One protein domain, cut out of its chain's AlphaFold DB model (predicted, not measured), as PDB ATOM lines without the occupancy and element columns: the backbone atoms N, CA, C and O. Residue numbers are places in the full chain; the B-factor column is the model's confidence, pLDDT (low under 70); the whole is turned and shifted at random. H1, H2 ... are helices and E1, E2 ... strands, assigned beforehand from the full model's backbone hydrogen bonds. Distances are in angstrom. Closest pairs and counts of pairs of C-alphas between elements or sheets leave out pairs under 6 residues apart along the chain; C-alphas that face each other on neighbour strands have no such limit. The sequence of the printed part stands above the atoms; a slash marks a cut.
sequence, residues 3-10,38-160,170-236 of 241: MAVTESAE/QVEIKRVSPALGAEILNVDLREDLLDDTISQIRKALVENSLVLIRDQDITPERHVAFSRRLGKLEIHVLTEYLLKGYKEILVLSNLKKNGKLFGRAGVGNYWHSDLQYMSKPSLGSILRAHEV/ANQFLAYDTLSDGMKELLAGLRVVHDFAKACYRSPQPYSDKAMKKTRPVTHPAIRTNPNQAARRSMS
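What this domain is: This is residues 3 to 10, 38 to 160 and 170 to 236 of the 241 residues of the protein "Taurine dioxygenase" of Alphaproteobacteria bacterium (UniProt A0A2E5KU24). Two lobes make up the model: a twisted five-stranded sheet with H1 and H2 over one face and long loops holding E5 beyond its E6 edge, and a second lobe of two short ribbons, E7 with E8 and E9 with E10, joined at a sharp bend. H3 packs on E10, H4 is by the bend, and H5 and H6 are at the far end of the E7 and E8 ribbon. The printed part has 198 residues with six named helices and ten named strands, in the order E1 E2 E3 H1 E4 H2 E5 E6 H3 H4 E7 H5 H6 E8 E9 E10. The large sheet is mixed, in the order E2 E3 E4 E1 E6; the class is mixed, helices and strands, with under half of the residues in named elements. The whole is compact, with a radius of gyration of the C-alphas of 18.2 A and spans of 52 by 47 by 27 A.

Where its parts are: E1, residues 3 to 6, begins at C-alpha 3 (202.554, 224.830, 293.367). E2 is residues 40 to 43, E3 50 to 53, H1 63 to 76 with 19.8 A, E4 78 to 81, H2 88 to 96 with 12.4 A, E5 114 to 118 and E6 153 to 157 with 12.8 A. H3 is residues 172 to 177, H4 181 to 188, E7 191 to 194, H5 196 to 200, H6 209 to 214, E8 218 to 221 and E9 223 to 226. E10, residues 229 to 235, 14.5 A, ends at C-alpha 235 (194.756, 231.993, 309.962).

How they stand to each other: E1 is parallel to E6 (N 5 to O 155, 2.8 A) and to E4 (N 4 to O 79, 2.9 A). E3 is parallel to E4 (N 52 to O 80, 2.8 A) and forms a hairpin with E2 (N 51 to O 42, 2.7 A). E3, H1 and E4 form a strand-helix-strand unit, parallel strands joined through a helix, with a right-handed crossover. H1 and H2 are on the same face, making two layers, helices over a sheet; H1 runs along the strands over E3 and E4, at a height of 9.5 A, and H2 along E6. The closest C-alphas of H2 and E5, Val 92 and Glu 116, are 6.9 A apart; E5 pairs with no named strand. E7 and E8 are antiparallel (N 192 to O 220, 2.8 A); E8 runs on into E9 at 82 degrees, and E9 and E10 form a hairpin (N 224 to O 234, 2.9 A). The closest C-alphas of H3 and E10, Phe 173 and Ser 234, are 4.3 A apart, and those of H4 and E9, Ala 188 and Ile 223, 6.1 A. H5 and H6 are close but not clearly touching, Ala 197 and Met 212 being closest by C-alphas at 7.0 A. Every O i to N i+4 pair is within hydrogen-bond range in H1, H2, H3, H4 and H6; H5 has 0 of 1, but 2 of 2 O i to N i+3 pairs.

The domain as a whole: The C-alphas farthest apart, of Asn 126 and Gly 182, are 56.5 A apart. Residues 11 to 37 and 161 to 169 are not printed; the C-alpha gaps are 25.8 A and 21.4 A. The links H2 to E5 and E5 to E6 are long. The mean pLDDT of the printed part is 89.3; residues 6, 8 to 10, 200 to 204 and 230 to 231 are under 70.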
ATOM      1  N   MET A   3     201.816 225.814 294.143       83.62
ATOM      2  CA  MET A   3     202.554 224.830 293.367       83.62
ATOM      3  C   MET A   3     203.815 225.485 292.821       83.62
ATOM      4  O   MET A   3     203.725 226.511 292.151       83.62
ATOM      5  N   ALA A   4     204.975 224.898 293.099       78.56
ATOM      6  CA  ALA A   4     206.232 225.332 292.509       78.56
ATOM      7  C   ALA A   4     206.681 224.327 291.447       78.56
ATOM      8  O   ALA A   4     206.722 223.117 291.673       78.56
ATOM      9  N   VAL A   5     207.011 224.852 290.278       74.69
ATOM     10  CA  VAL A   5     207.435 224.112 289.097       74.69
ATOM     11  C   VAL A   5     208.845 224.577 288.761       74.69
ATOM     12  O   VAL A   5     209.063 225.771 288.554       74.69
ATOM     13  N   THR A   6     209.822 223.676 288.740       69.12
ATOM     14  CA  THR A   6     211.222 224.060 288.490       69.12
ATOM     15  C   THR A   6     211.706 223.532 287.155       69.12
ATOM     16  O   THR A   6     211.373 222.416 286.780       69.12
ATOM     17  N   GLU A   7     212.530 224.302 286.451       75.25
ATOM     18  CA  GLU A   7     213.293 223.795 285.308       75.25
ATOM     19  C   GLU A   7     214.511 222.984 285.765       75.25
ATOM     20  O   GLU A   7     214.973 223.111 286.901       75.25
ATOM     21  N   SER A   8     215.042 222.151 284.869       56.53
ATOM     22  CA  SER A   8     216.209 221.326 285.175       56.53
ATOM     23  C   SER A   8     217.499 222.144 285.261       56.53
ATOM     24  O   SER A   8     217.836 222.909 284.351       56.53
ATOM     25  N   ALA A   9     218.267 221.934 286.333       52.28
ATOM     26  CA  ALA A   9     219.526 222.635 286.597       52.28
ATOM     27  C   ALA A   9     220.624 222.348 285.547       52.28
ATOM     28  O   ALA A   9     221.519 223.168 285.329       52.28
ATOM     29  N   GLU A  10     220.561 221.209 284.851       44.97
ATOM     30  CA  GLU A  10     221.649 220.725 283.990       44.97
ATOM     31  C   GLU A  10     221.843 221.528 282.694       44.97
ATOM     32  O   GLU A  10     222.933 221.523 282.114       44.97
ATOM     33  N   GLN A  38     201.056 206.027 287.684       77.38
ATOM     34  CA  GLN A  38     200.947 206.257 289.118       77.38
ATOM     35  C   GLN A  38     201.781 207.487 289.459       77.38
ATOM     36  O   GLN A  38     203.008 207.476 289.347       77.38
ATOM     37  N   VAL A  39     201.085 208.564 289.820       92.00
ATOM     38  CA  VAL A  39     201.712 209.751 290.384       92.00
ATOM     39  C   VAL A  39     202.261 209.349 291.742       92.00
ATOM     40  O   VAL A  39     201.524 208.845 292.588       92.00
ATOM     41  N   GLU A  40     203.551 209.563 291.954       96.12
ATOM     42  CA  GLU A  40     204.164 209.341 293.258       96.12
ATOM     43  C   GLU A  40     204.219 210.674 294.010       96.12
ATOM     44  O   GLU A  40     204.590 211.706 293.449       96.12
ATOM     45  N   ILE A  41     203.808 210.658 295.279       96.44
ATOM     46  CA  ILE A  41     203.732 211.844 296.135       96.44
ATOM     47  C   ILE A  41     204.626 211.606 297.350       96.44
ATOM     48  O   ILE A  41     204.309 210.791 298.215       96.44
ATOM     49  N   LYS A  42     205.725 212.354 297.444       97.31
ATOM     50  CA  LYS A  42     206.697 212.258 298.535       97.31
ATOM     51  C   LYS A  42     206.638 213.505 299.407       97.31
ATOM     52  O   LYS A  42     206.924 214.602 298.939       97.31
ATOM     53  N   ARG A  43     206.284 213.378 300.689       96.69
ATOM     54  CA  ARG A  43     206.288 214.540 301.600       96.69
ATOM     55  C   ARG A  43     207.708 215.076 301.765       96.69
ATOM     56  O   ARG A  43     208.642 214.296 301.928       96.69
ATOM     57  N   VAL A  44     207.852 216.400 301.752       95.38
ATOM     58  CA  VAL A  44     209.164 217.055 301.921       95.38
ATOM     59  C   VAL A  44     209.416 217.490 303.361       95.38
ATOM     60  O   VAL A  44     210.564 217.648 303.760       95.38
ATOM     61  N   SER A  45     208.360 217.671 304.157       94.00
ATOM     62  CA  SER A  45     208.468 217.945 305.589       94.00
ATOM     63  C   SER A  45     207.225 217.454 306.346       94.00
ATOM     64  O   SER A  45     206.183 217.227 305.722       94.00
ATOM     65  N   PRO A  46     207.289 217.329 307.686       91.12
ATOM     66  CA  PRO A  46     206.115 217.021 308.503       91.12
ATOM     67  C   PRO A  46     205.054 218.128 308.478       91.12
ATOM     68  O   PRO A  46     203.863 217.849 308.595       91.12
ATOM     69  N   ALA A  47     205.481 219.387 308.334       92.25
ATOM     70  CA  ALA A  47     204.603 220.542 308.475       92.25
ATOM     71  C   ALA A  47     203.858 220.887 307.181       92.25
ATOM     72  O   ALA A  47     202.685 221.242 307.238       92.25
ATOM     73  N   LEU A  48     204.517 220.834 306.020       93.50
ATOM     74  CA  LEU A  48     203.920 221.172 304.723       93.50
ATOM     75  C   LEU A  48     204.751 220.653 303.543       93.50
ATOM     76  O   LEU A  48     205.952 220.412 303.664       93.50
ATOM     77  N   GLY A  49     204.121 220.574 302.374       95.75
ATOM     78  CA  GLY A  49     204.819 220.307 301.122       95.75
ATOM     79  C   GLY A  49     204.897 218.830 300.736       95.75
ATOM     80  O   GLY A  49     205.156 217.953 301.563       95.75
ATOM     81  N   ALA A  50     204.743 218.571 299.443       97.50
ATOM     82  CA  ALA A  50     205.077 217.294 298.832       97.50
ATOM     83  C   ALA A  50     205.719 217.490 297.455       97.50
ATOM     84  O   ALA A  50     205.375 218.407 296.720       97.50
ATOM     85  N   GLU A  51     206.649 216.623 297.101       97.88
ATOM     86  CA  GLU A  51     207.182 216.491 295.759       97.88
ATOM     87  C   GLU A  51     206.340 215.483 294.980       97.88
ATOM     88  O   GLU A  51     206.008 214.411 295.489       97.88
ATOM     89  N   ILE A  52     205.965 215.857 293.762       97.44
ATOM     90  CA  ILE A  52     205.219 215.022 292.832       97.44
ATOM     91  C   ILE A  52     206.201 214.509 291.782       97.44
ATOM     92  O   ILE A  52     206.806 215.289 291.044       97.44
ATOM     93  N   LEU A  53     206.332 213.189 291.725       95.81
ATOM     94  CA  LEU A  53     207.217 212.468 290.822       95.81
ATOM     95  C   LEU A  53     206.402 211.768 289.728       95.81
ATOM     96  O   LEU A  53     205.184 211.606 289.833       95.81
ATOM     97  N   ASN A  54     207.092 211.338 288.670       94.50
ATOM     98  CA  ASN A  54     206.506 210.637 287.521       94.50
ATOM     99  C   ASN A  54     205.433 211.456 286.773       94.50
ATOM    100  O   ASN A  54     204.489 210.900 286.213       94.50
ATOM    101  N   VAL A  55     205.591 212.785 286.749       95.19
ATOM    102  CA  VAL A  55     204.725 213.722 286.021       95.19
ATOM    103  C   VAL A  55     205.562 214.578 285.076       95.19
ATOM    104  O   VAL A  55     206.580 215.148 285.468       95.19
ATOM    105  N   ASP A  56     205.099 214.698 283.833       95.19
ATOM    106  CA  ASP A  56     205.688 215.558 282.809       95.19
ATOM    107  C   ASP A  56     204.637 216.536 282.275       95.19
ATOM    108  O   ASP A  56     203.706 216.155 281.568       95.19
ATOM    109  N   LEU A  57     204.782 217.813 282.624       95.88
ATOM    110  CA  LEU A  57     203.873 218.898 282.258       95.88
ATOM    111  C   LEU A  57     204.025 219.345 280.793       95.88
ATOM    112  O   LEU A  57     203.283 220.222 280.340       95.88
ATOM    113  N   ARG A  58     204.991 218.791 280.049       94.75
ATOM    114  CA  ARG A  58     205.132 219.023 278.601       94.75
ATOM    115  C   ARG A  58     204.056 218.280 277.810       94.75
ATOM    116  O   ARG A  58     203.651 218.745 276.739       94.75
ATOM    117  N   GLU A  59     203.577 217.174 278.370       92.62
ATOM    118  CA  GLU A  59     202.583 216.284 277.786       92.62
ATOM    119  C   GLU A  59     201.163 216.620 278.256       92.62
ATOM    120  O   GLU A  59     200.939 217.288 279.271       92.62
ATOM    121  N   ASP A  60     200.168 216.130 277.516       91.69
ATOM    122  CA  ASP A  60     198.776 216.223 277.943       91.69
ATOM    123  C   ASP A  60     198.482 215.165 279.016       91.69
ATOM    124  O   ASP A  60     198.465 213.961 278.765       91.69
ATOM    125  N   LEU A  61     198.251 215.632 280.244       94.56
ATOM    126  CA  LEU A  61     197.984 214.769 281.393       94.56
ATOM    127  C   LEU A  61     196.538 214.259 281.415       94.56
ATOM    128  O   LEU A  61     195.584 215.026 281.207       94.56
ATOM    129  N   LEU A  62     196.388 212.982 281.780       94.81
ATOM    130  CA  LEU A  62     195.097 212.344 282.039       94.81
ATOM    131  C   LEU A  62     194.355 213.051 283.180       94.81
ATOM    132  O   LEU A  62     194.965 213.578 284.112       94.81
ATOM    133  N   ASP A  63     193.022 213.027 283.135       95.12
ATOM    134  CA  ASP A  63     192.188 213.620 284.190       95.12
ATOM    135  C   ASP A  63     192.457 213.007 285.569       95.12
ATOM    136  O   ASP A  63     192.459 213.725 286.569       95.12
ATOM    137  N   ASP A  64     192.759 211.708 285.621       95.12
ATOM    138  CA  ASP A  64     193.130 211.016 286.858       95.12
ATOM    139  C   ASP A  64     194.425 211.588 287.464       95.12
ATOM    140  O   ASP A  64     194.463 211.916 288.649       95.12
ATOM    141  N   THR A  65     195.454 211.827 286.645       95.69
ATOM    142  CA  THR A  65     196.707 212.473 287.073       95.69
ATOM    143  C   THR A  65     196.444 213.877 287.617       95.69
ATOM    144  O   THR A  65     196.925 214.230 288.691       95.69
ATOM    145  N   ILE A  66     195.637 214.682 286.915       95.81
ATOM    146  CA  ILE A  66     195.264 216.027 287.378       95.81
ATOM    147  C   ILE A  66     194.502 215.962 288.708       95.81
ATOM    148  O   ILE A  66     194.751 216.777 289.597       95.81
ATOM    149  N   SER A  67     193.599 214.993 288.871       94.94
ATOM    150  CA  SER A  67     192.868 214.771 290.120       94.94
ATOM    151  C   SER A  67     193.814 214.443 291.280       94.94
ATOM    152  O   SER A  67     193.728 215.067 292.340       94.94
ATOM    153  N   GLN A  68     194.783 213.549 291.060       95.38
ATOM    154  CA  GLN A  68     195.814 213.207 292.043       95.38
ATOM    155  C   GLN A  68     196.673 214.427 292.424       95.38
ATOM    156  O   GLN A  68     196.891 214.673 293.610       95.38
ATOM    157  N   ILE A  69     197.073 215.255 291.451       95.38
ATOM    158  CA  ILE A  69     197.819 216.501 291.699       95.38
ATOM    159  C   ILE A  69     196.987 217.494 292.527       95.38
ATOM    160  O   ILE A  69     197.491 218.070 293.493       95.38
ATOM    161  N   ARG A  70     195.703 217.693 292.189       93.88
ATOM    162  CA  ARG A  70     194.803 218.574 292.959       93.88
ATOM    163  C   ARG A  70     194.646 218.084 294.396       93.88
ATOM    164  O   ARG A  70     194.725 218.892 295.319       93.88
ATOM    165  N   LYS A  71     194.454 216.776 294.589       93.25
ATOM    166  CA  LYS A  71     194.358 216.160 295.918       93.25
ATOM    167  C   LYS A  71     195.639 216.390 296.722       93.25
ATOM    168  O   LYS A  71     195.566 216.899 297.837       93.25
ATOM    169  N   ALA A  72     196.801 216.129 296.120       94.50
ATOM    170  CA  ALA A  72     198.098 216.367 296.746       94.50
ATOM    171  C   ALA A  72     198.273 217.834 297.175       94.50
ATOM    172  O   ALA A  72     198.742 218.093 298.284       94.50
ATOM    173  N   LEU A  73     197.853 218.786 296.333       93.31
ATOM    174  CA  LEU A  73     197.904 220.218 296.632       93.31
ATOM    175  C   LEU A  73     197.015 220.601 297.819       93.31
ATOM    176  O   LEU A  73     197.450 221.352 298.691       93.31
ATOM    177  N   VAL A  74     195.794 220.073 297.871       91.00
ATOM    178  CA  VAL A  74     194.853 220.324 298.971       91.00
ATOM    179  C   VAL A  74     195.367 219.735 300.288       91.00
ATOM    180  O   VAL A  74     195.313 220.396 301.322       91.00
ATOM    181  N   GLU A  75     195.924 218.525 300.261       91.38
ATOM    182  CA  GLU A  75     196.422 217.838 301.459       91.38
ATOM    183  C   GLU A  75     197.727 218.434 301.996       91.38
ATOM    184  O   GLU A  75     197.903 218.551 303.212       91.38
ATOM    185  N   ASN A  76     198.638 218.839 301.107       93.56
ATOM    186  CA  ASN A  76     199.990 219.259 301.483       93.56
ATOM    187  C   ASN A  76     200.197 220.774 301.476       93.56
ATOM    188  O   ASN A  76     201.243 221.235 301.931       93.56
ATOM    189  N   SER A  77     199.218 221.553 300.997       93.00
ATOM    190  CA  SER A  77     199.237 223.022 300.839       93.00
ATOM    191  C   SER A  77     200.292 223.589 299.880       93.00
ATOM    192  O   SER A  77     200.065 224.657 299.306       93.00
ATOM    193  N   LEU A  78     201.406 222.880 299.698       95.81
ATOM    194  CA  LEU A  78     202.487 223.131 298.761       95.81
ATOM    195  C   LEU A  78     202.773 221.839 297.985       95.81
ATOM    196  O   LEU A  78     202.871 220.774 298.597       95.81
ATOM    197  N   VAL A  79     202.943 221.921 296.666       97.19
ATOM    198  CA  VAL A  79     203.512 220.810 295.886       97.19
ATOM    199  C   VAL A  79     204.627 221.271 294.957       97.19
ATOM    200  O   VAL A  79     204.578 222.383 294.432       97.19
ATOM    201  N   LEU A  80     205.632 220.419 294.777       97.62
ATOM    202  CA  LEU A  80     206.790 220.642 293.918       97.62
ATOM    203  C   LEU A  80     206.727 219.684 292.727       97.62
ATOM    204  O   LEU A  80     206.560 218.484 292.931       97.62
ATOM    205  N   ILE A  81     206.892 220.195 291.508       97.12
ATOM    206  CA  ILE A  81     207.082 219.378 290.300       97.12
ATOM    207  C   ILE A  81     208.398 219.812 289.656       97.12
ATOM    208  O   ILE A  81     208.513 220.936 289.158       97.12
ATOM    209  N   ARG A  82     209.412 218.949 289.719       94.69
ATOM    210  CA  ARG A  82     210.770 219.275 289.264       94.69
ATOM    211  C   ARG A  82     210.990 218.955 287.792       94.69
ATOM    212  O   ARG A  82     210.251 218.170 287.208       94.69
ATOM    213  N   ASP A  83     212.019 219.571 287.221       93.69
ATOM    214  CA  ASP A  83     212.539 219.310 285.873       93.69
ATOM    215  C   ASP A  83     211.527 219.523 284.727       93.69
ATOM    216  O   ASP A  83     211.512 218.810 283.724       93.69
ATOM    217  N   GLN A  84     210.699 220.559 284.851       95.44
ATOM    218  CA  GLN A  84     209.623 220.908 283.926       95.44
ATOM    219  C   GLN A  84     210.025 222.052 282.983       95.44
ATOM    220  O   GLN A  84     209.777 223.232 283.244       95.44
ATOM    221  N   ASP A  85     210.617 221.695 281.844       93.56
ATOM    222  CA  ASP A  85     210.898 222.626 280.741       93.56
ATOM    223  C   ASP A  85     209.654 222.795 279.852       93.56
ATOM    224  O   ASP A  85     209.513 222.162 278.804       93.56
ATOM    225  N   ILE A  86     208.698 223.591 280.332       95.56
ATOM    226  CA  ILE A  86     207.421 223.838 279.651       95.56
ATOM    227  C   ILE A  86     207.413 225.178 278.923       95.56
ATOM    228  O   ILE A  86     208.133 226.106 279.266       95.56
ATOM    229  N   THR A  87     206.561 225.352 277.925       96.56
ATOM    230  CA  THR A  87     206.369 226.668 277.301       96.56
ATOM    231  C   THR A  87     205.351 227.509 278.099       96.56
ATOM    232  O   THR A  87     204.636 226.956 278.944       96.56
ATOM    233  N   PRO A  88     205.249 228.839 277.892       97.12
ATOM    234  CA  PRO A  88     204.171 229.646 278.475       97.12
ATOM    235  C   PRO A  88     202.771 229.090 278.171       97.12
ATOM    236  O   PRO A  88     201.918 229.047 279.054       97.12
ATOM    237  N   GLU A  89     202.553 228.586 276.956       97.56
ATOM    238  CA  GLU A  89     201.305 227.954 276.519       97.56
ATOM    239  C   GLU A  89     200.992 226.719 277.366       97.56
ATOM    240  O   GLU A  89     199.874 226.585 277.864       97.56
ATOM    241  N   ARG A  90     201.984 225.838 277.580       97.00
ATOM    242  CA  ARG A  90     201.822 224.649 278.429       97.00
ATOM    243  C   ARG A  90     201.616 225.007 279.895       97.00
ATOM    244  O   ARG A  90     200.743 224.421 280.528       97.00
ATOM    245  N   HIS A  91     202.317 226.021 280.404       97.69
ATOM    246  CA  HIS A  91     202.094 226.531 281.756       97.69
ATOM    247  C   HIS A  91     200.642 226.998 281.933       97.69
ATOM    248  O   HIS A  91     199.969 226.566 282.865       97.69
ATOM    249  N   VAL A  92     200.110 227.803 281.009       97.75
ATOM    250  CA  VAL A  92     198.710 228.251 281.069       97.75
ATOM    251  C   VAL A  92     197.733 227.080 280.908       97.75
ATOM    252  O   VAL A  92     196.755 226.999 281.654       97.75
ATOM    253  N   ALA A  93     197.973 226.171 279.959       97.19
ATOM    254  CA  ALA A  93     197.103 225.023 279.706       97.19
ATOM    255  C   ALA A  93     196.985 224.116 280.940       97.19
ATOM    256  O   ALA A  93     195.873 223.783 281.350       97.19
ATOM    257  N   PHE A  94     198.111 223.790 281.575       97.06
ATOM    258  CA  PHE A  94     198.139 223.026 282.817       97.06
ATOM    259  C   PHE A  94     197.427 223.767 283.958       97.06
ATOM    260  O   PHE A  94     196.558 223.194 284.614       97.06
ATOM    261  N   SER A  95     197.699 225.061 284.146       96.50
ATOM    262  CA  SER A  95     197.053 225.862 285.192       96.50
ATOM    263  C   SER A  95     195.524 225.896 285.044       96.50
ATOM    264  O   SER A  95     194.806 225.798 286.041       96.50
ATOM    265  N   ARG A  96     194.989 225.944 283.812       96.50
ATOM    266  CA  ARG A  96     193.534 225.863 283.555       96.50
ATOM    267  C   ARG A  96     192.929 224.522 283.966       96.50
ATOM    268  O   ARG A  96     191.762 224.471 284.348       96.50
ATOM    269  N   ARG A  97     193.716 223.443 283.946       95.94
ATOM    270  CA  ARG A  97     193.298 222.139 284.475       95.94
ATOM    271  C   ARG A  97     193.235 222.137 286.000       95.94
ATOM    272  O   ARG A  97     192.747 221.167 286.552       95.94
ATOM    273  N   LEU A  98     193.657 223.177 286.717       93.75
ATOM    274  CA  LEU A  98     193.518 223.265 288.180       93.75
ATOM    275  C   LEU A  98     192.392 224.210 288.617       93.75
ATOM    276  O   LEU A  98     191.899 224.090 289.737       93.75
ATOM    277  N   GLY A  99     191.930 225.093 287.729       92.19
ATOM    278  CA  GLY A  99     190.788 225.967 287.973       92.19
ATOM    279  C   GLY A  99     190.739 227.166 287.029       92.19
ATOM    280  O   GLY A  99     191.528 227.294 286.092       92.19
ATOM    281  N   LYS A 100     189.796 228.078 287.292       94.25
ATOM    282  CA  LYS A 100     189.710 229.357 286.578       94.25
ATOM    283  C   LYS A 100     190.926 230.224 286.926       94.25
ATOM    284  O   LYS A 100     191.215 230.427 288.102       94.25
ATOM    285  N   LEU A 101     191.594 230.755 285.903       95.25
ATOM    286  CA  LEU A 101     192.746 231.640 286.071       95.25
ATOM    287  C   LEU A 101     192.307 233.075 286.355       95.25
ATOM    288  O   LEU A 101     191.417 233.601 285.684       95.25
ATOM    289  N   GLU A 102     192.961 233.691 287.335       93.00
ATOM    290  CA  GLU A 102     192.771 235.091 287.702       93.00
ATOM    291  C   GLU A 102     193.832 235.951 287.008       93.00
ATOM    292  O   GLU A 102     195.012 235.599 286.995       93.00
ATOM    293  N   ILE A 103     193.425 237.077 286.415       93.12
ATOM    294  CA  ILE A 103     194.362 237.987 285.743       93.12
ATOM    295  C   ILE A 103     194.860 239.008 286.758       93.12
ATOM    296  O   ILE A 103     194.075 239.769 287.320       93.12
ATOM    297  N   HIS A 104     196.175 239.055 286.963       91.75
ATOM    298  CA  HIS A 104     196.764 239.917 287.979       91.75
ATOM    299  C   HIS A 104     196.498 241.413 287.712       91.75
ATOM    300  O   HIS A 104     196.494 241.877 286.569       91.75
ATOM    301  N   VAL A 105     196.325 242.199 288.782       89.12
ATOM    302  CA  VAL A 105     196.066 243.655 288.704       89.12
ATOM    303  C   VAL A 105     197.243 244.446 288.121       89.12
ATOM    304  O   VAL A 105     197.043 245.490 287.504       89.12
ATOM    305  N   LEU A 106     198.450 243.897 288.262       88.81
ATOM    306  CA  LEU A 106     199.722 244.401 287.734       88.81
ATOM    307  C   LEU A 106     199.870 244.127 286.229       88.81
ATOM    308  O   LEU A 106     200.763 243.399 285.790       88.81
ATOM    309  N   THR A 107     198.946 244.668 285.437       90.94
ATOM    310  CA  THR A 107     198.812 244.321 284.014       90.94
ATOM    311  C   THR A 107     200.029 244.681 283.154       90.94
ATOM    312  O   THR A 107     200.234 244.087 282.102       90.94
ATOM    313  N   GLU A 108     200.839 245.637 283.598       89.88
ATOM    314  CA  GLU A 108     202.067 246.096 282.947       89.88
ATOM    315  C   GLU A 108     203.229 245.091 283.040       89.88
ATOM    316  O   GLU A 108     204.177 245.182 282.264       89.88
ATOM    317  N   TYR A 109     203.143 244.114 283.948       92.12
ATOM    318  CA  TYR A 109     204.158 243.073 284.143       92.12
ATOM    319  C   TYR A 109     203.705 241.698 283.634       92.12
ATOM    320  O   TYR A 109     204.333 240.682 283.936       92.12
ATOM    321  N   LEU A 110     202.608 241.647 282.875       94.50
ATOM    322  CA  LEU A 110     202.145 240.413 282.249       94.50
ATOM    323  C   LEU A 110     203.047 240.037 281.073       94.50
ATOM    324  O   LEU A 110     203.540 240.897 280.338       94.50
ATOM    325  N   LEU A 111     203.249 238.738 280.874       95.12
ATOM    326  CA  LEU A 111     204.040 238.235 279.763       95.12
ATOM    327  C   LEU A 111     203.354 238.583 278.433       95.12
ATOM    328  O   LEU A 111     202.169 238.316 278.230       95.12
ATOM    329  N   LYS A 112     204.106 239.161 277.491       93.56
ATOM    330  CA  LYS A 112     203.588 239.489 276.155       93.56
ATOM    331  C   LYS A 112     203.031 238.223 275.486       93.56
ATOM    332  O   LYS A 112     203.747 237.238 275.355       93.56
ATOM    333  N   GLY A 113     201.766 238.271 275.067       96.44
ATOM    334  CA  GLY A 113     201.042 237.131 274.483       96.44
ATOM    335  C   GLY A 113     200.299 236.248 275.497       96.44
ATOM    336  O   GLY A 113     199.406 235.511 275.095       96.44
ATOM    337  N   TYR A 114     200.585 236.376 276.797       97.00
ATOM    338  CA  TYR A 114     200.026 235.537 277.866       97.00
ATOM    339  C   TYR A 114     199.581 236.389 279.055       97.00
ATOM    340  O   TYR A 114     200.312 236.566 280.030       97.00
ATOM    341  N   LYS A 115     198.352 236.912 278.997       96.88
ATOM    342  CA  LYS A 115     197.792 237.772 280.056       96.88
ATOM    343  C   LYS A 115     197.650 237.063 281.410       96.88
ATOM    344  O   LYS A 115     197.517 237.720 282.433       96.88
ATOM    345  N   GLU A 116     197.641 235.737 281.412       97.25
ATOM    346  CA  GLU A 116     197.537 234.889 282.596       97.25
ATOM    347  C   GLU A 116     198.853 234.772 283.376       97.25
ATOM    348  O   GLU A 116     198.841 234.315 284.515       97.25
ATOM    349  N   ILE A 117     199.987 235.160 282.780       97.31
ATOM    350  CA  ILE A 117     201.309 235.009 283.389       97.31
ATOM    351  C   ILE A 117     201.812 236.372 283.854       97.31
ATOM    352  O   ILE A 117     202.139 237.232 283.038       97.31
ATOM    353  N   LEU A 118     201.939 236.541 285.169       95.69
ATOM    354  CA  LEU A 118     202.694 237.637 285.772       95.69
ATOM    355  C   LEU A 118     204.191 237.293 285.769       95.69
ATOM    356  O   LEU A 118     204.581 236.230 286.247       95.69
ATOM    357  N   VAL A 119     205.035 238.191 285.257       95.50
ATOM    358  CA  VAL A 119     206.491 237.994 285.227       95.50
ATOM    359  C   VAL A 119     207.129 238.629 286.457       95.50
ATOM    360  O   VAL A 119     207.160 239.855 286.589       95.50
ATOM    361  N   LEU A 120     207.691 237.791 287.326       93.06
ATOM    362  CA  LEU A 120     208.527 238.208 288.449       93.06
ATOM    363  C   LEU A 120     209.991 238.031 288.061       93.06
ATOM    364  O   LEU A 120     210.438 236.912 287.820       93.06
ATOM    365  N   SER A 121     210.724 239.132 287.924       92.19
ATOM    366  CA  SER A 121     212.127 239.085 287.516       92.19
ATOM    367  C   SER A 121     212.846 240.389 287.854       92.19
ATOM    368  O   SER A 121     212.286 241.484 287.782       92.19
ATOM    369  N   ASN A 122     214.113 240.250 288.227       89.06
ATOM    370  CA  ASN A 122     215.063 241.336 288.458       89.06
ATOM    371  C   ASN A 122     216.012 241.556 287.263       89.06
ATOM    372  O   ASN A 122     216.880 242.429 287.328       89.06
ATOM    373  N   LEU A 123     215.854 240.799 286.172       90.12
ATOM    374  CA  LEU A 123     216.672 240.935 284.970       90.12
ATOM    375  C   LEU A 123     216.375 242.249 284.251       90.12
ATOM    376  O   LEU A 123     215.237 242.722 284.220       90.12
ATOM    377  N   LYS A 124     217.395 242.814 283.603       87.94
ATOM    378  CA  LYS A 124     217.248 243.955 282.695       87.94
ATOM    379  C   LYS A 124     217.449 243.501 281.250       87.94
ATOM    380  O   LYS A 124     218.435 242.840 280.944       87.94
ATOM    381  N   LYS A 125     216.541 243.888 280.354       85.50
ATOM    382  CA  LYS A 125     216.666 243.738 278.896       85.50
ATOM    383  C   LYS A 125     216.678 245.130 278.270       85.50
ATOM    384  O   LYS A 125     215.774 245.923 278.522       85.50
ATOM    385  N   ASN A 126     217.706 245.443 277.480       87.31
ATOM    386  CA  ASN A 126     217.895 246.761 276.852       87.31
ATOM    387  C   ASN A 126     217.812 247.923 277.865       87.31
ATOM    388  O   ASN A 126     217.106 248.906 277.653       87.31
ATOM    389  N   GLY A 127     218.464 247.761 279.021       83.94
ATOM    390  CA  GLY A 127     218.484 248.758 280.100       83.94
ATOM    391  C   GLY A 127     217.196 248.867 280.929       83.94
ATOM    392  O   GLY A 127     217.203 249.541 281.958       83.94
ATOM    393  N   LYS A 128     216.109 248.181 280.550       83.62
ATOM    394  CA  LYS A 128     214.816 248.203 281.255       83.62
ATOM    395  C   LYS A 128     214.570 246.902 282.008       83.62
ATOM    396  O   LYS A 128     214.959 245.838 281.537       83.62
ATOM    397  N   LEU A 129     213.913 246.972 283.165       85.19
ATOM    398  CA  LEU A 129     213.529 245.773 283.913       85.19
ATOM    399  C   LEU A 129     212.570 244.902 283.092       85.19
ATOM    400  O   LEU A 129     211.610 245.391 282.498       85.19
ATOM    401  N   PHE A 130     212.851 243.606 283.068       87.81
ATOM    402  CA  PHE A 130     211.998 242.579 282.497       87.81
ATOM    403  C   PHE A 130     211.166 241.980 283.630       87.81
ATOM    404  O   PHE A 130     211.680 241.187 284.412       87.81
ATOM    405  N   GLY A 131     209.898 242.378 283.728       90.12
ATOM    406  CA  GLY A 131     209.001 241.958 284.806       90.12
ATOM    407  C   GLY A 131     209.087 242.831 286.059       90.12
ATOM    408  O   GLY A 131     209.679 243.914 286.056       90.12
ATOM    409  N   ARG A 132     208.427 242.373 287.124       88.56
ATOM    410  CA  ARG A 132     208.387 243.058 288.416       88.56
ATOM    411  C   ARG A 132     209.500 242.528 289.319       88.56
ATOM    412  O   ARG A 132     209.533 241.339 289.631       88.56
ATOM    413  N   ALA A 133     210.380 243.421 289.759       86.19
ATOM    414  CA  ALA A 133     211.474 243.104 290.672       86.19
ATOM    415  C   ALA A 133     211.082 243.364 292.136       86.19
ATOM    416  O   ALA A 133     210.238 244.220 292.404       86.19
ATOM    417  N   GLY A 134     211.741 242.668 293.069       78.19
ATOM    418  CA  GLY A 134     211.668 242.966 294.505       78.19
ATOM    419  C   GLY A 134     210.286 242.779 295.136       78.19
ATOM    420  O   GLY A 134     209.947 243.500 296.067       78.19
ATOM    421  N   VAL A 135     209.475 241.858 294.613       80.00
ATOM    422  CA  VAL A 135     208.173 241.508 295.199       80.00
ATOM    423  C   VAL A 135     208.261 240.248 296.045       80.00
ATOM    424  O   VAL A 135     209.167 239.439 295.867       80.00
ATOM    425  N   GLY A 136     207.302 240.087 296.958       79.31
ATOM    426  CA  GLY A 136     207.207 238.910 297.820       79.31
ATOM    427  C   GLY A 136     208.283 238.831 298.904       79.31
ATOM    428  O   GLY A 136     208.466 237.780 299.502       79.31
ATOM    429  N   ASN A 137     208.971 239.937 299.197       82.81
ATOM    430  CA  ASN A 137     209.994 240.056 300.243       82.81
ATOM    431  C   ASN A 137     209.413 240.184 301.670       82.81
ATOM    432  O   ASN A 137     210.074 240.706 302.564       82.81
ATOM    433  N   TYR A 138     208.172 239.744 301.881       85.81
ATOM    434  CA  TYR A 138     207.481 239.716 303.168       85.81
ATOM    435  C   TYR A 138     206.465 238.568 303.189       85.81
ATOM    436  O   TYR A 138     206.040 238.080 302.139       85.81
ATOM    437  N   TRP A 139     206.040 238.145 304.382       89.19
ATOM    438  CA  TRP A 139     205.002 237.124 304.530       89.19
ATOM    439  C   TRP A 139     203.654 237.630 304.020       89.19
ATOM    440  O   TRP A 139     203.132 238.627 304.516       89.19
ATOM    441  N   HIS A 140     203.086 236.933 303.041       89.25
ATOM    442  CA  HIS A 140     201.810 237.289 302.427       89.25
ATOM    443  C   HIS A 140     201.092 236.055 301.879       89.25
ATOM    444  O   HIS A 140     201.667 234.970 301.774       89.25
ATOM    445  N   SER A 141     199.827 236.247 301.506       89.50
ATOM    446  CA  SER A 141     199.094 235.349 300.617       89.50
ATOM    447  C   SER A 141     198.665 236.129 299.380       89.50
ATOM    448  O   SER A 141     198.087 237.211 299.498       89.50
ATOM    449  N   ASP A 142     198.901 235.567 298.198       89.06
ATOM    450  CA  ASP A 142     198.559 236.220 296.934       89.06
ATOM    451  C   ASP A 142     197.076 236.594 296.856       89.06
ATOM    452  O   ASP A 142     196.194 235.831 297.255       89.06
ATOM    453  N   LEU A 143     196.812 237.784 296.309       87.69
ATOM    454  CA  LEU A 143     195.471 238.313 296.037       87.69
ATOM    455  C   LEU A 143     194.513 238.316 297.245       87.69
ATOM    456  O   LEU A 143     193.295 238.356 297.065       87.69
ATOM    457  N   GLN A 144     195.022 238.318 298.480       86.69
ATOM    458  CA  GLN A 144     194.176 238.386 299.678       86.69
ATOM    459  C   GLN A 144     193.375 239.690 299.799       86.69
ATOM    460  O   GLN A 144     192.319 239.715 300.423       86.69
ATOM    461  N   TYR A 145     193.824 240.744 299.118       86.62
ATOM    462  CA  TYR A 145     193.118 242.016 298.960       86.62
ATOM    463  C   TYR A 145     191.939 241.960 297.965       86.62
ATOM    464  O   TYR A 145     191.295 242.976 297.711       86.62
ATOM    465  N   MET A 146     191.636 240.798 297.377       87.94
ATOM    466  CA  MET A 146     190.451 240.595 296.540       87.94
ATOM    467  C   MET A 146     189.274 240.089 297.381       87.94
ATOM    468  O   MET A 146     189.453 239.330 298.334       87.94
ATOM    469  N   SER A 147     188.045 240.450 296.998       87.19
ATOM    470  CA  SER A 147     186.822 239.998 297.685       87.19
ATOM    471  C   SER A 147     186.655 238.476 297.656       87.19
ATOM    472  O   SER A 147     186.145 237.884 298.604       87.19
ATOM    473  N   LYS A 148     187.137 237.837 296.587       86.94
ATOM    474  CA  LYS A 148     187.299 236.389 296.474       86.94
ATOM    475  C   LYS A 148     188.787 236.079 296.272       86.94
ATOM    476  O   LYS A 148     189.258 236.180 295.139       86.94
ATOM    477  N   PRO A 149     189.527 235.732 297.341       83.88
ATOM    478  CA  PRO A 149     190.941 235.390 297.234       83.88
ATOM    479  C   PRO A 149     191.176 234.203 296.299       83.88
ATOM    480  O   PRO A 149     190.299 233.346 296.133       83.88
ATOM    481  N   SER A 150     192.374 234.133 295.719       87.12
ATOM    482  CA  SER A 150     192.760 233.011 294.869       87.12
ATOM    483  C   SER A 150     192.798 231.699 295.662       87.12
ATOM    484  O   SER A 150     193.044 231.659 296.869       87.12
ATOM    485  N   LEU A 151     192.547 230.593 294.960       86.19
ATOM    486  CA  LEU A 151     192.721 229.245 295.508       86.19
ATOM    487  C   LEU A 151     194.205 228.966 295.818       86.19
ATOM    488  O   LEU A 151     194.564 228.308 296.802       86.19
ATOM    489  N   GLY A 152     195.072 229.475 294.951       90.44
ATOM    490  CA  GLY A 152     196.506 229.319 295.037       90.44
ATOM    491  C   GLY A 152     197.223 229.895 293.830       90.44
ATOM    492  O   GLY A 152     196.588 230.442 292.926       90.44
ATOM    493  N   SER A 153     198.538 229.715 293.832       94.00
ATOM    494  CA  SER A 153     199.446 230.220 292.804       94.00
ATOM    495  C   SER A 153     200.298 229.088 292.246       94.00
ATOM    496  O   SER A 153     200.637 228.146 292.966       94.00
ATOM    497  N   ILE A 154     200.642 229.185 290.963       96.44
ATOM    498  CA  ILE A 154     201.566 228.268 290.291       96.44
ATOM    499  C   ILE A 154     202.773 229.098 289.874       96.44
ATOM    500  O   ILE A 154     202.663 230.001 289.045       96.44
ATOM    501  N   LEU A 155     203.909 228.825 290.503       95.88
ATOM    502  CA  LEU A 155     205.157 229.528 290.268       95.88
ATOM    503  C   LEU A 155     206.079 228.636 289.449       95.88
ATOM    504  O   LEU A 155     206.433 227.547 289.892       95.88
ATOM    505  N   ARG A 156     206.501 229.113 288.277       95.81
ATOM    506  CA  ARG A 156     207.532 228.454 287.475       95.81
ATOM    507  C   ARG A 156     208.862 229.181 287.621       95.81
ATOM    508  O   ARG A 156     208.972 230.343 287.230       95.81
ATOM    509  N   ALA A 157     209.877 228.478 288.108       94.25
ATOM    510  CA  ALA A 157     211.246 228.965 288.124       94.25
ATOM    511  C   ALA A 157     211.856 228.864 286.716       94.25
ATOM    512  O   ALA A 157     212.062 227.761 286.213       94.25
ATOM    513  N   HIS A 158     212.128 230.016 286.095       91.00
ATOM    514  CA  HIS A 158     212.768 230.102 284.776       91.00
ATOM    515  C   HIS A 158     214.267 230.383 284.900       91.00
ATOM    516  O   HIS A 158     215.116 229.614 284.457       91.00
ATOM    517  N   GLU A 159     214.611 231.470 285.591       90.50
ATOM    518  CA  GLU A 159     215.992 231.792 285.901       90.50
ATOM    519  C   GLU A 159     216.191 232.001 287.397       90.50
ATOM    520  O   GLU A 159     215.726 232.988 287.957       90.50
ATOM    521  N   VAL A 160     216.902 231.066 288.031       91.12
ATOM    522  CA  VAL A 160     217.288 231.141 289.447       91.12
ATOM    523  C   VAL A 160     218.771 231.503 289.596       91.12
ATOM    524  O   VAL A 160     219.562 231.098 288.729       91.12
ATOM    525  N   ALA A 170     204.795 229.108 304.996       93.31
ATOM    526  CA  ALA A 170     204.294 228.903 306.353       93.31
ATOM    527  C   ALA A 170     202.913 228.230 306.326       93.31
ATOM    528  O   ALA A 170     202.013 228.665 305.603       93.31
ATOM    529  N   ASN A 171     202.730 227.176 307.127       94.50
ATOM    530  CA  ASN A 171     201.466 226.444 307.192       94.50
ATOM    531  C   ASN A 171     200.465 227.140 308.127       94.50
ATOM    532  O   ASN A 171     200.530 226.989 309.345       94.50
ATOM    533  N   GLN A 172     199.495 227.843 307.541       94.06
ATOM    534  CA  GLN A 172     198.458 228.556 308.296       94.06
ATOM    535  C   GLN A 172     197.404 227.641 308.940       94.06
ATOM    536  O   GLN A 172     196.706 228.093 309.844       94.06
ATOM    537  N   PHE A 173     197.280 226.382 308.498       93.25
ATOM    538  CA  PHE A 173     196.446 225.383 309.176       93.25
ATOM    539  C   PHE A 173     197.111 224.939 310.474       93.25
ATOM    540  O   PHE A 173     196.526 225.077 311.539       93.25
ATOM    541  N   LEU A 174     198.372 224.501 310.388       94.19
ATOM    542  CA  LEU A 174     199.120 224.065 311.565       94.19
ATOM    543  C   LEU A 174     199.274 225.205 312.576       94.19
ATOM    544  O   LEU A 174     199.086 224.982 313.763       94.19
ATOM    545  N   ALA A 175     199.536 226.428 312.104       94.69
ATOM    546  CA  ALA A 175     199.607 227.593 312.977       94.69
ATOM    547  C   ALA A 175     198.304 227.809 313.769       94.69
ATOM    548  O   ALA A 175     198.372 228.044 314.972       94.69
ATOM    549  N   TYR A 176     197.134 227.664 313.131       94.81
ATOM    550  CA  TYR A 176     195.843 227.721 313.826       94.81
ATOM    551  C   TYR A 176     195.670 226.567 314.820       94.81
ATOM    552  O   TYR A 176     195.271 226.795 315.961       94.81
ATOM    553  N   ASP A 177     195.982 225.339 314.399       94.75
ATOM    554  CA  ASP A 177     195.809 224.138 315.220       94.75
ATOM    555  C   ASP A 177     196.625 224.230 316.523       94.75
ATOM    556  O   ASP A 177     196.132 223.834 317.582       94.75
ATOM    557  N   THR A 178     197.815 224.839 316.460       95.81
ATOM    558  CA  THR A 178     198.730 225.039 317.599       95.81
ATOM    559  C   THR A 178     198.391 226.217 318.517       95.81
ATOM    560  O   THR A 178     199.050 226.388 319.541       95.81
ATOM    561  N   LEU A 179     197.390 227.042 318.188       96.69
ATOM    562  CA  LEU A 179     196.932 228.092 319.101       96.69
ATOM    563  C   LEU A 179     196.274 227.482 320.346       96.69
ATOM    564  O   LEU A 179     195.572 226.470 320.253       96.69
ATOM    565  N   SER A 180     196.432 228.150 321.492       97.75
ATOM    566  CA  SER A 180     195.630 227.851 322.681       97.75
ATOM    567  C   SER A 180     194.148 228.113 322.412       97.75
ATOM    568  O   SER A 180     193.796 228.944 321.569       97.75
ATOM    569  N   ASP A 181     193.268 227.445 323.155       97.12
ATOM    570  CA  ASP A 181     191.822 227.602 322.969       97.12
ATOM    571  C   ASP A 181     191.369 229.046 323.211       97.12
ATOM    572  O   ASP A 181     190.640 229.596 322.390       97.12
ATOM    573  N   GLY A 182     191.934 229.731 324.213       97.75
ATOM    574  CA  GLY A 182     191.678 231.160 324.431       97.75
ATOM    575  C   GLY A 182     192.075 232.049 323.242       97.75
ATOM    576  O   GLY A 182     191.397 233.032 322.951       97.75
ATOM    577  N   MET A 183     193.131 231.703 322.491       96.69
ATOM    578  CA  MET A 183     193.471 232.412 321.247       96.69
ATOM    579  C   MET A 183     192.557 232.060 320.090       96.69
ATOM    580  O   MET A 183     192.202 232.942 319.308       96.69
ATOM    581  N   LYS A 184     192.117 230.806 319.992       95.62
ATOM    582  CA  LYS A 184     191.105 230.420 319.005       95.62
ATOM    583  C   LYS A 184     189.794 231.171 319.248       95.62
ATOM    584  O   LYS A 184     189.212 231.655 318.278       95.62
ATOM    585  N   GLU A 185     189.371 231.319 320.503       96.06
ATOM    586  CA  GLU A 185     188.184 232.083 320.907       96.06
ATOM    587  C   GLU A 185     188.329 233.574 320.601       96.06
ATOM    588  O   GLU A 185     187.474 234.140 319.918       96.06
ATOM    589  N   LEU A 186     189.442 234.191 321.016       95.31
ATOM    590  CA  LEU A 186     189.708 235.605 320.747       95.31
ATOM    591  C   LEU A 186     189.649 235.920 319.248       95.31
ATOM    592  O   LEU A 186     189.041 236.908 318.844       95.31
ATOM    593  N   LEU A 187     190.276 235.086 318.412       95.38
ATOM    594  CA  LEU A 187     190.379 235.327 316.972       95.38
ATOM    595  C   LEU A 187     189.103 234.969 316.194       95.38
ATOM    596  O   LEU A 187     188.945 235.439 315.066       95.38
ATOM    597  N   ALA A 188     188.194 234.161 316.754       93.38
ATOM    598  CA  ALA A 188     187.032 233.626 316.036       93.38
ATOM    599  C   ALA A 188     186.105 234.716 315.471       93.38
ATOM    600  O   ALA A 188     185.578 234.565 314.367       93.38
ATOM    601  N   GLY A 189     185.924 235.818 316.208       93.19
ATOM    602  CA  GLY A 189     185.088 236.952 315.797       93.19
ATOM    603  C   GLY A 189     185.836 238.058 315.047       93.19
ATOM    604  O   GLY A 189     185.204 238.967 314.504       93.19
ATOM    605  N   LEU A 190     187.172 238.011 315.008       96.25
ATOM    606  CA  LEU A 190     187.966 239.093 314.435       96.25
ATOM    607  C   LEU A 190     187.960 239.067 312.912       96.25
ATOM    608  O   LEU A 190     187.812 238.038 312.246       96.25
ATOM    609  N   ARG A 191     188.175 240.252 312.350       94.12
ATOM    610  CA  ARG A 191     188.271 240.471 310.914       94.12
ATOM    611  C   ARG A 191     189.541 241.244 310.591       94.12
ATOM    612  O   ARG A 191     189.940 242.132 311.337       94.12
ATOM    613  N   VAL A 192     190.157 240.908 309.467       91.94
ATOM    614  CA  VAL A 192     191.410 241.489 308.984       91.94
ATOM    615  C   VAL A 192     191.124 242.304 307.731       91.94
ATOM    616  O   VAL A 192     190.464 241.823 306.808       91.94
ATOM    617  N   VAL A 193     191.618 243.542 307.707       91.56
ATOM    618  CA  VAL A 193     191.561 244.415 306.529       91.56
ATOM    619  C   VAL A 193     192.809 244.189 305.686       91.56
ATOM    620  O   VAL A 193     193.926 244.441 306.143       91.56
ATOM    621  N   HIS A 194     192.595 243.755 304.451       89.12
ATOM    622  CA  HIS A 194     193.619 243.577 303.435       89.12
ATOM    623  C   HIS A 194     193.565 244.742 302.461       89.12
ATOM    624  O   HIS A 194     192.512 245.039 301.893       89.12
ATOM    625  N   ASP A 195     194.697 245.411 302.286       87.75
ATOM    626  CA  ASP A 195     194.781 246.634 301.501       87.75
ATOM    627  C   ASP A 195     196.034 246.610 300.636       87.75
ATOM    628  O   ASP A 195     197.160 246.750 301.120       87.75
ATOM    629  N   PHE A 196     195.815 246.467 299.329       83.19
ATOM    630  CA  PHE A 196     196.874 246.470 298.330       83.19
ATOM    631  C   PHE A 196     197.722 247.745 298.381       83.19
ATOM    632  O   PHE A 196     198.927 247.683 298.138       83.19
ATOM    633  N   ALA A 197     197.136 248.883 298.771       79.94
ATOM    634  CA  ALA A 197     197.861 250.139 298.915       79.94
ATOM    635  C   ALA A 197     199.010 250.031 299.924       79.94
ATOM    636  O   ALA A 197     200.028 250.705 299.779       79.94
ATOM    637  N   LYS A 198     198.901 249.148 300.925       77.88
ATOM    638  CA  LYS A 198     199.976 248.944 301.902       77.88
ATOM    639  C   LYS A 198     201.202 248.266 301.298       77.88
ATOM    640  O   LYS A 198     202.315 248.518 301.753       77.88
ATOM    641  N   ALA A 199     201.028 247.480 300.234       70.75
ATOM    642  CA  ALA A 199     202.151 246.919 299.491       70.75
ATOM    643  C   ALA A 199     202.987 248.013 298.796       70.75
ATOM    644  O   ALA A 199     204.173 247.790 298.540       70.75
ATOM    645  N   CYS A 200     202.418 249.201 298.533       63.34
ATOM    646  CA  CYS A 200     203.138 250.357 297.985       63.34
ATOM    647  C   CYS A 200     204.254 250.845 298.910       63.34
ATOM    648  O   CYS A 200     205.324 251.179 298.416       63.34
ATOM    649  N   TYR A 201     204.056 250.818 300.232       64.31
ATOM    650  CA  TYR A 201     205.083 251.250 301.192       64.31
ATOM    651  C   TYR A 201     206.303 250.322 301.236       64.31
ATOM    652  O   TYR A 201     207.346 250.697 301.759       64.31
ATOM    653  N   ARG A 202     206.176 249.107 300.694       68.38
ATOM    654  CA  ARG A 202     207.199 248.052 300.750       68.38
ATOM    655  C   ARG A 202     207.938 247.850 299.435       68.38
ATOM    656  O   ARG A 202     208.907 247.097 299.381       68.38
ATOM    657  N   SER A 203     207.468 248.491 298.369       69.94
ATOM    658  CA  SER A 203     208.021 248.322 297.038       69.94
ATOM    659  C   SER A 203     208.791 249.570 296.617       69.94
ATOM    660  O   SER A 203     208.205 250.649 296.573       69.94
ATOM    661  N   PRO A 204     210.062 249.438 296.193       67.25
ATOM    662  CA  PRO A 204     210.825 250.567 295.664       67.25
ATOM    663  C   PRO A 204     210.266 251.078 294.327       67.25
ATOM    664  O   PRO A 204     210.595 252.177 293.892       67.25
ATOM    665  N   GLN A 205     209.428 250.283 293.654       72.00
ATOM    666  CA  GLN A 205     208.711 250.706 292.456       72.00
ATOM    667  C   GLN A 205     207.257 251.054 292.793       72.00
ATOM    668  O   GLN A 205     206.577 250.218 293.405       72.00
ATOM    669  N   PRO A 206     206.743 252.210 292.339       73.00
ATOM    670  CA  PRO A 206     205.344 252.550 292.528       73.00
ATOM    671  C   PRO A 206     204.437 251.534 291.822       73.00
ATOM    672  O   PRO A 206     204.844 250.815 290.900       73.00
ATOM    673  N   TYR A 207     203.204 251.450 292.305       80.25
ATOM    674  CA  TYR A 207     202.130 250.707 291.660       80.25
ATOM    675  C   TYR A 207     201.382 251.638 290.707       80.25
ATOM    676  O   TYR A 207     201.248 252.827 290.984       80.25
ATOM    677  N   SER A 208     200.904 251.116 289.576       82.31
ATOM    678  CA  SER A 208     200.163 251.929 288.611       82.31
ATOM    679  C   SER A 208     198.789 252.350 289.145       82.31
ATOM    680  O   SER A 208     198.106 251.575 289.818       82.31
ATOM    681  N   ASP A 209     198.314 253.538 288.753       84.25
ATOM    682  CA  ASP A 209     196.955 254.015 289.071       84.25
ATOM    683  C   ASP A 209     195.874 253.014 288.653       84.25
ATOM    684  O   ASP A 209     194.829 252.881 289.289       84.25
ATOM    685  N   LYS A 210     196.125 252.284 287.563       84.81
ATOM    686  CA  LYS A 210     195.237 251.234 287.067       84.81
ATOM    687  C   LYS A 210     195.136 250.065 288.046       84.81
ATOM    688  O   LYS A 210     194.032 249.554 288.233       84.81
ATOM    689  N   ALA A 211     196.248 249.641 288.647       83.94
ATOM    690  CA  ALA A 211     196.237 248.620 289.690       83.94
ATOM    691  C   ALA A 211     195.487 249.137 290.925       83.94
ATOM    692  O   ALA A 211     194.553 248.481 291.379       83.94
ATOM    693  N   MET A 212     195.798 250.361 291.366       84.25
ATOM    694  CA  MET A 212     195.166 250.996 292.527       84.25
ATOM    695  C   MET A 212     193.647 251.141 292.377       84.25
ATOM    696  O   MET A 212     192.908 250.816 293.295       84.25
ATOM    697  N   LYS A 213     193.143 251.549 291.204       86.50
ATOM    698  CA  LYS A 213     191.694 251.679 290.943       86.50
ATOM    699  C   LYS A 213     190.945 250.343 290.948       86.50
ATOM    700  O   LYS A 213     189.735 250.324 291.173       86.50
ATOM    701  N   LYS A 214     191.640 249.238 290.664       83.88
ATOM    702  CA  LYS A 214     191.065 247.883 290.650       83.88
ATOM    703  C   LYS A 214     191.050 247.222 292.022       83.88
ATOM    704  O   LYS A 214     190.372 246.212 292.189       83.88
ATOM    705  N   THR A 215     191.777 247.775 292.981       84.12
ATOM    706  CA  THR A 215     191.874 247.247 294.338       84.12
ATOM    707  C   THR A 215     191.223 248.215 295.308       84.12
ATOM    708  O   THR A 215     191.468 249.414 295.267       84.12
ATOM    709  N   ARG A 216     190.389 247.702 296.203       86.00
ATOM    710  CA  ARG A 216     189.873 248.455 297.350       86.00
ATOM    711  C   ARG A 216     190.172 247.637 298.598       86.00
ATOM    712  O   ARG A 216     190.240 246.415 298.467       86.00
ATOM    713  N   PRO A 217     190.333 248.261 299.776       90.06
ATOM    714  CA  PRO A 217     190.456 247.505 301.009       90.06
ATOM    715  C   PRO A 217     189.293 246.519 301.143       90.06
ATOM    716  O   PRO A 217     188.130 246.890 300.964       90.06
ATOM    717  N   VAL A 218     189.610 245.262 301.429       92.06
ATOM    718  CA  VAL A 218     188.621 244.209 301.677       92.06
ATOM    719  C   VAL A 218     188.821 243.640 303.064       92.06
ATOM    720  O   VAL A 218     189.929 243.626 303.596       92.06
ATOM    721  N   THR A 219     187.743 243.131 303.643       93.50
ATOM    722  CA  THR A 219     187.767 242.599 305.000       93.50
ATOM    723  C   THR A 219     187.432 241.117 304.982       93.50
ATOM    724  O   THR A 219     186.310 240.750 304.628       93.50
ATOM    725  N   HIS A 220     188.355 240.279 305.452       92.69
ATOM    726  CA  HIS A 220     188.174 238.828 305.590       92.69
ATOM    727  C   HIS A 220     188.144 238.413 307.068       92.69
ATOM    728  O   HIS A 220     188.689 239.127 307.907       92.69
ATOM    729  N   PRO A 221     187.516 237.280 307.433       93.81
ATOM    730  CA  PRO A 221     187.657 236.715 308.775       93.81
ATOM    731  C   PRO A 221     189.127 236.452 309.130       93.81
ATOM    732  O   PRO A 221     189.900 236.015 308.272       93.81
ATOM    733  N   ALA A 222     189.509 236.674 310.389       93.19
ATOM    734  CA  ALA A 222     190.848 236.338 310.878       93.19
ATOM    735  C   ALA A 222     191.102 234.824 310.830       93.19
ATOM    736  O   ALA A 222     192.209 234.401 310.509       93.19
ATOM    737  N   ILE A 223     190.062 234.020 311.067       93.62
ATOM    738  CA  ILE A 223     190.071 232.564 310.905       93.62
ATOM    739  C   ILE A 223     189.151 232.179 309.748       93.62
ATOM    740  O   ILE A 223     187.975 232.541 309.726       93.62
ATOM    741  N   ARG A 224     189.673 231.424 308.780       89.88
ATOM    742  CA  ARG A 224     188.938 230.987 307.585       89.88
ATOM    743  C   ARG A 224     188.785 229.475 307.567       89.88
ATOM    744  O   ARG A 224     189.725 228.762 307.901       89.88
ATOM    745  N   THR A 225     187.642 228.993 307.095       87.00
ATOM    746  CA  THR A 225     187.424 227.571 306.797       87.00
ATOM    747  C   THR A 225     187.834 227.269 305.359       87.00
ATOM    748  O   THR A 225     187.482 228.015 304.442       87.00
ATOM    749  N   ASN A 226     188.571 226.180 305.140       82.38
ATOM    750  CA  ASN A 226     188.939 225.744 303.795       82.38
ATOM    751  C   ASN A 226     187.721 225.113 303.096       82.38
ATOM    752  O   ASN A 226     187.230 224.087 303.563       82.38
ATOM    753  N   PRO A 227     187.244 225.647 301.956       78.31
ATOM    754  CA  PRO A 227     186.080 225.083 301.273       78.31
ATOM    755  C   PRO A 227     186.325 223.664 300.731       78.31
ATOM    756  O   PRO A 227     185.382 222.893 300.613       78.31
ATOM    757  N   ASN A 228     187.580 223.295 300.439       75.00
ATOM    758  CA  ASN A 228     187.937 221.958 299.945       75.00
ATOM    759  C   ASN A 228     188.190 220.950 301.074       75.00
ATOM    760  O   ASN A 228     188.325 219.756 300.823       75.00
ATOM    761  N   GLN A 229     188.303 221.433 302.312       73.31
ATOM    762  CA  GLN A 229     188.500 220.637 303.519       73.31
ATOM    763  C   GLN A 229     187.735 221.327 304.646       73.31
ATOM    764  O   GLN A 229     188.337 222.011 305.467       73.31
ATOM    765  N   ALA A 230     186.406 221.185 304.660       63.88
ATOM    766  CA  ALA A 230     185.517 221.958 305.536       63.88
ATOM    767  C   ALA A 230     185.847 221.843 307.040       63.88
ATOM    768  O   ALA A 230     185.525 222.739 307.813       63.88
ATOM    769  N   ALA A 231     186.531 220.772 307.453       66.25
ATOM    770  CA  ALA A 231     187.011 220.590 308.822       66.25
ATOM    771  C   ALA A 231     188.276 221.405 309.165       66.25
ATOM    772  O   ALA A 231     188.626 221.522 310.335       66.25
ATOM    773  N   ARG A 232     188.984 221.965 308.177       79.94
ATOM    774  CA  ARG A 232     190.252 222.672 308.390       79.94
ATOM    775  C   ARG A 232     190.068 224.177 308.428       79.94
ATOM    776  O   ARG A 232     189.509 224.781 307.507       79.94
ATOM    777  N   ARG A 233     190.629 224.776 309.474       82.69
ATOM    778  CA  ARG A 233     190.666 226.219 309.694       82.69
ATOM    779  C   ARG A 233     192.092 226.733 309.557       82.69
ATOM    780  O   ARG A 233     193.036 226.048 309.927       82.69
ATOM    781  N   SER A 234     192.242 227.927 309.002       83.62
ATOM    782  CA  SER A 234     193.537 228.581 308.814       83.62
ATOM    783  C   SER A 234     193.484 230.034 309.251       83.62
ATOM    784  O   SER A 234     192.452 230.690 309.077       83.62
ATOM    785  N   MET A 235     194.612 230.559 309.718       87.88
ATOM    786  CA  MET A 235     194.756 231.993 309.962       87.88
ATOM    787  C   MET A 235     194.844 232.778 308.644       87.88
ATOM    788  O   MET A 235     195.474 232.341 307.677       87.88
ATOM    789  N   SER A 236     194.223 233.954 308.612       82.81
ATOM    790  CA  SER A 236     194.456 234.968 307.583       82.81
ATOM    791  C   SER A 236     195.743 235.722 307.899       82.81
ATOM    792  O   SER A 236     195.934 236.182 309.023       82.81
TER     793      SER A 236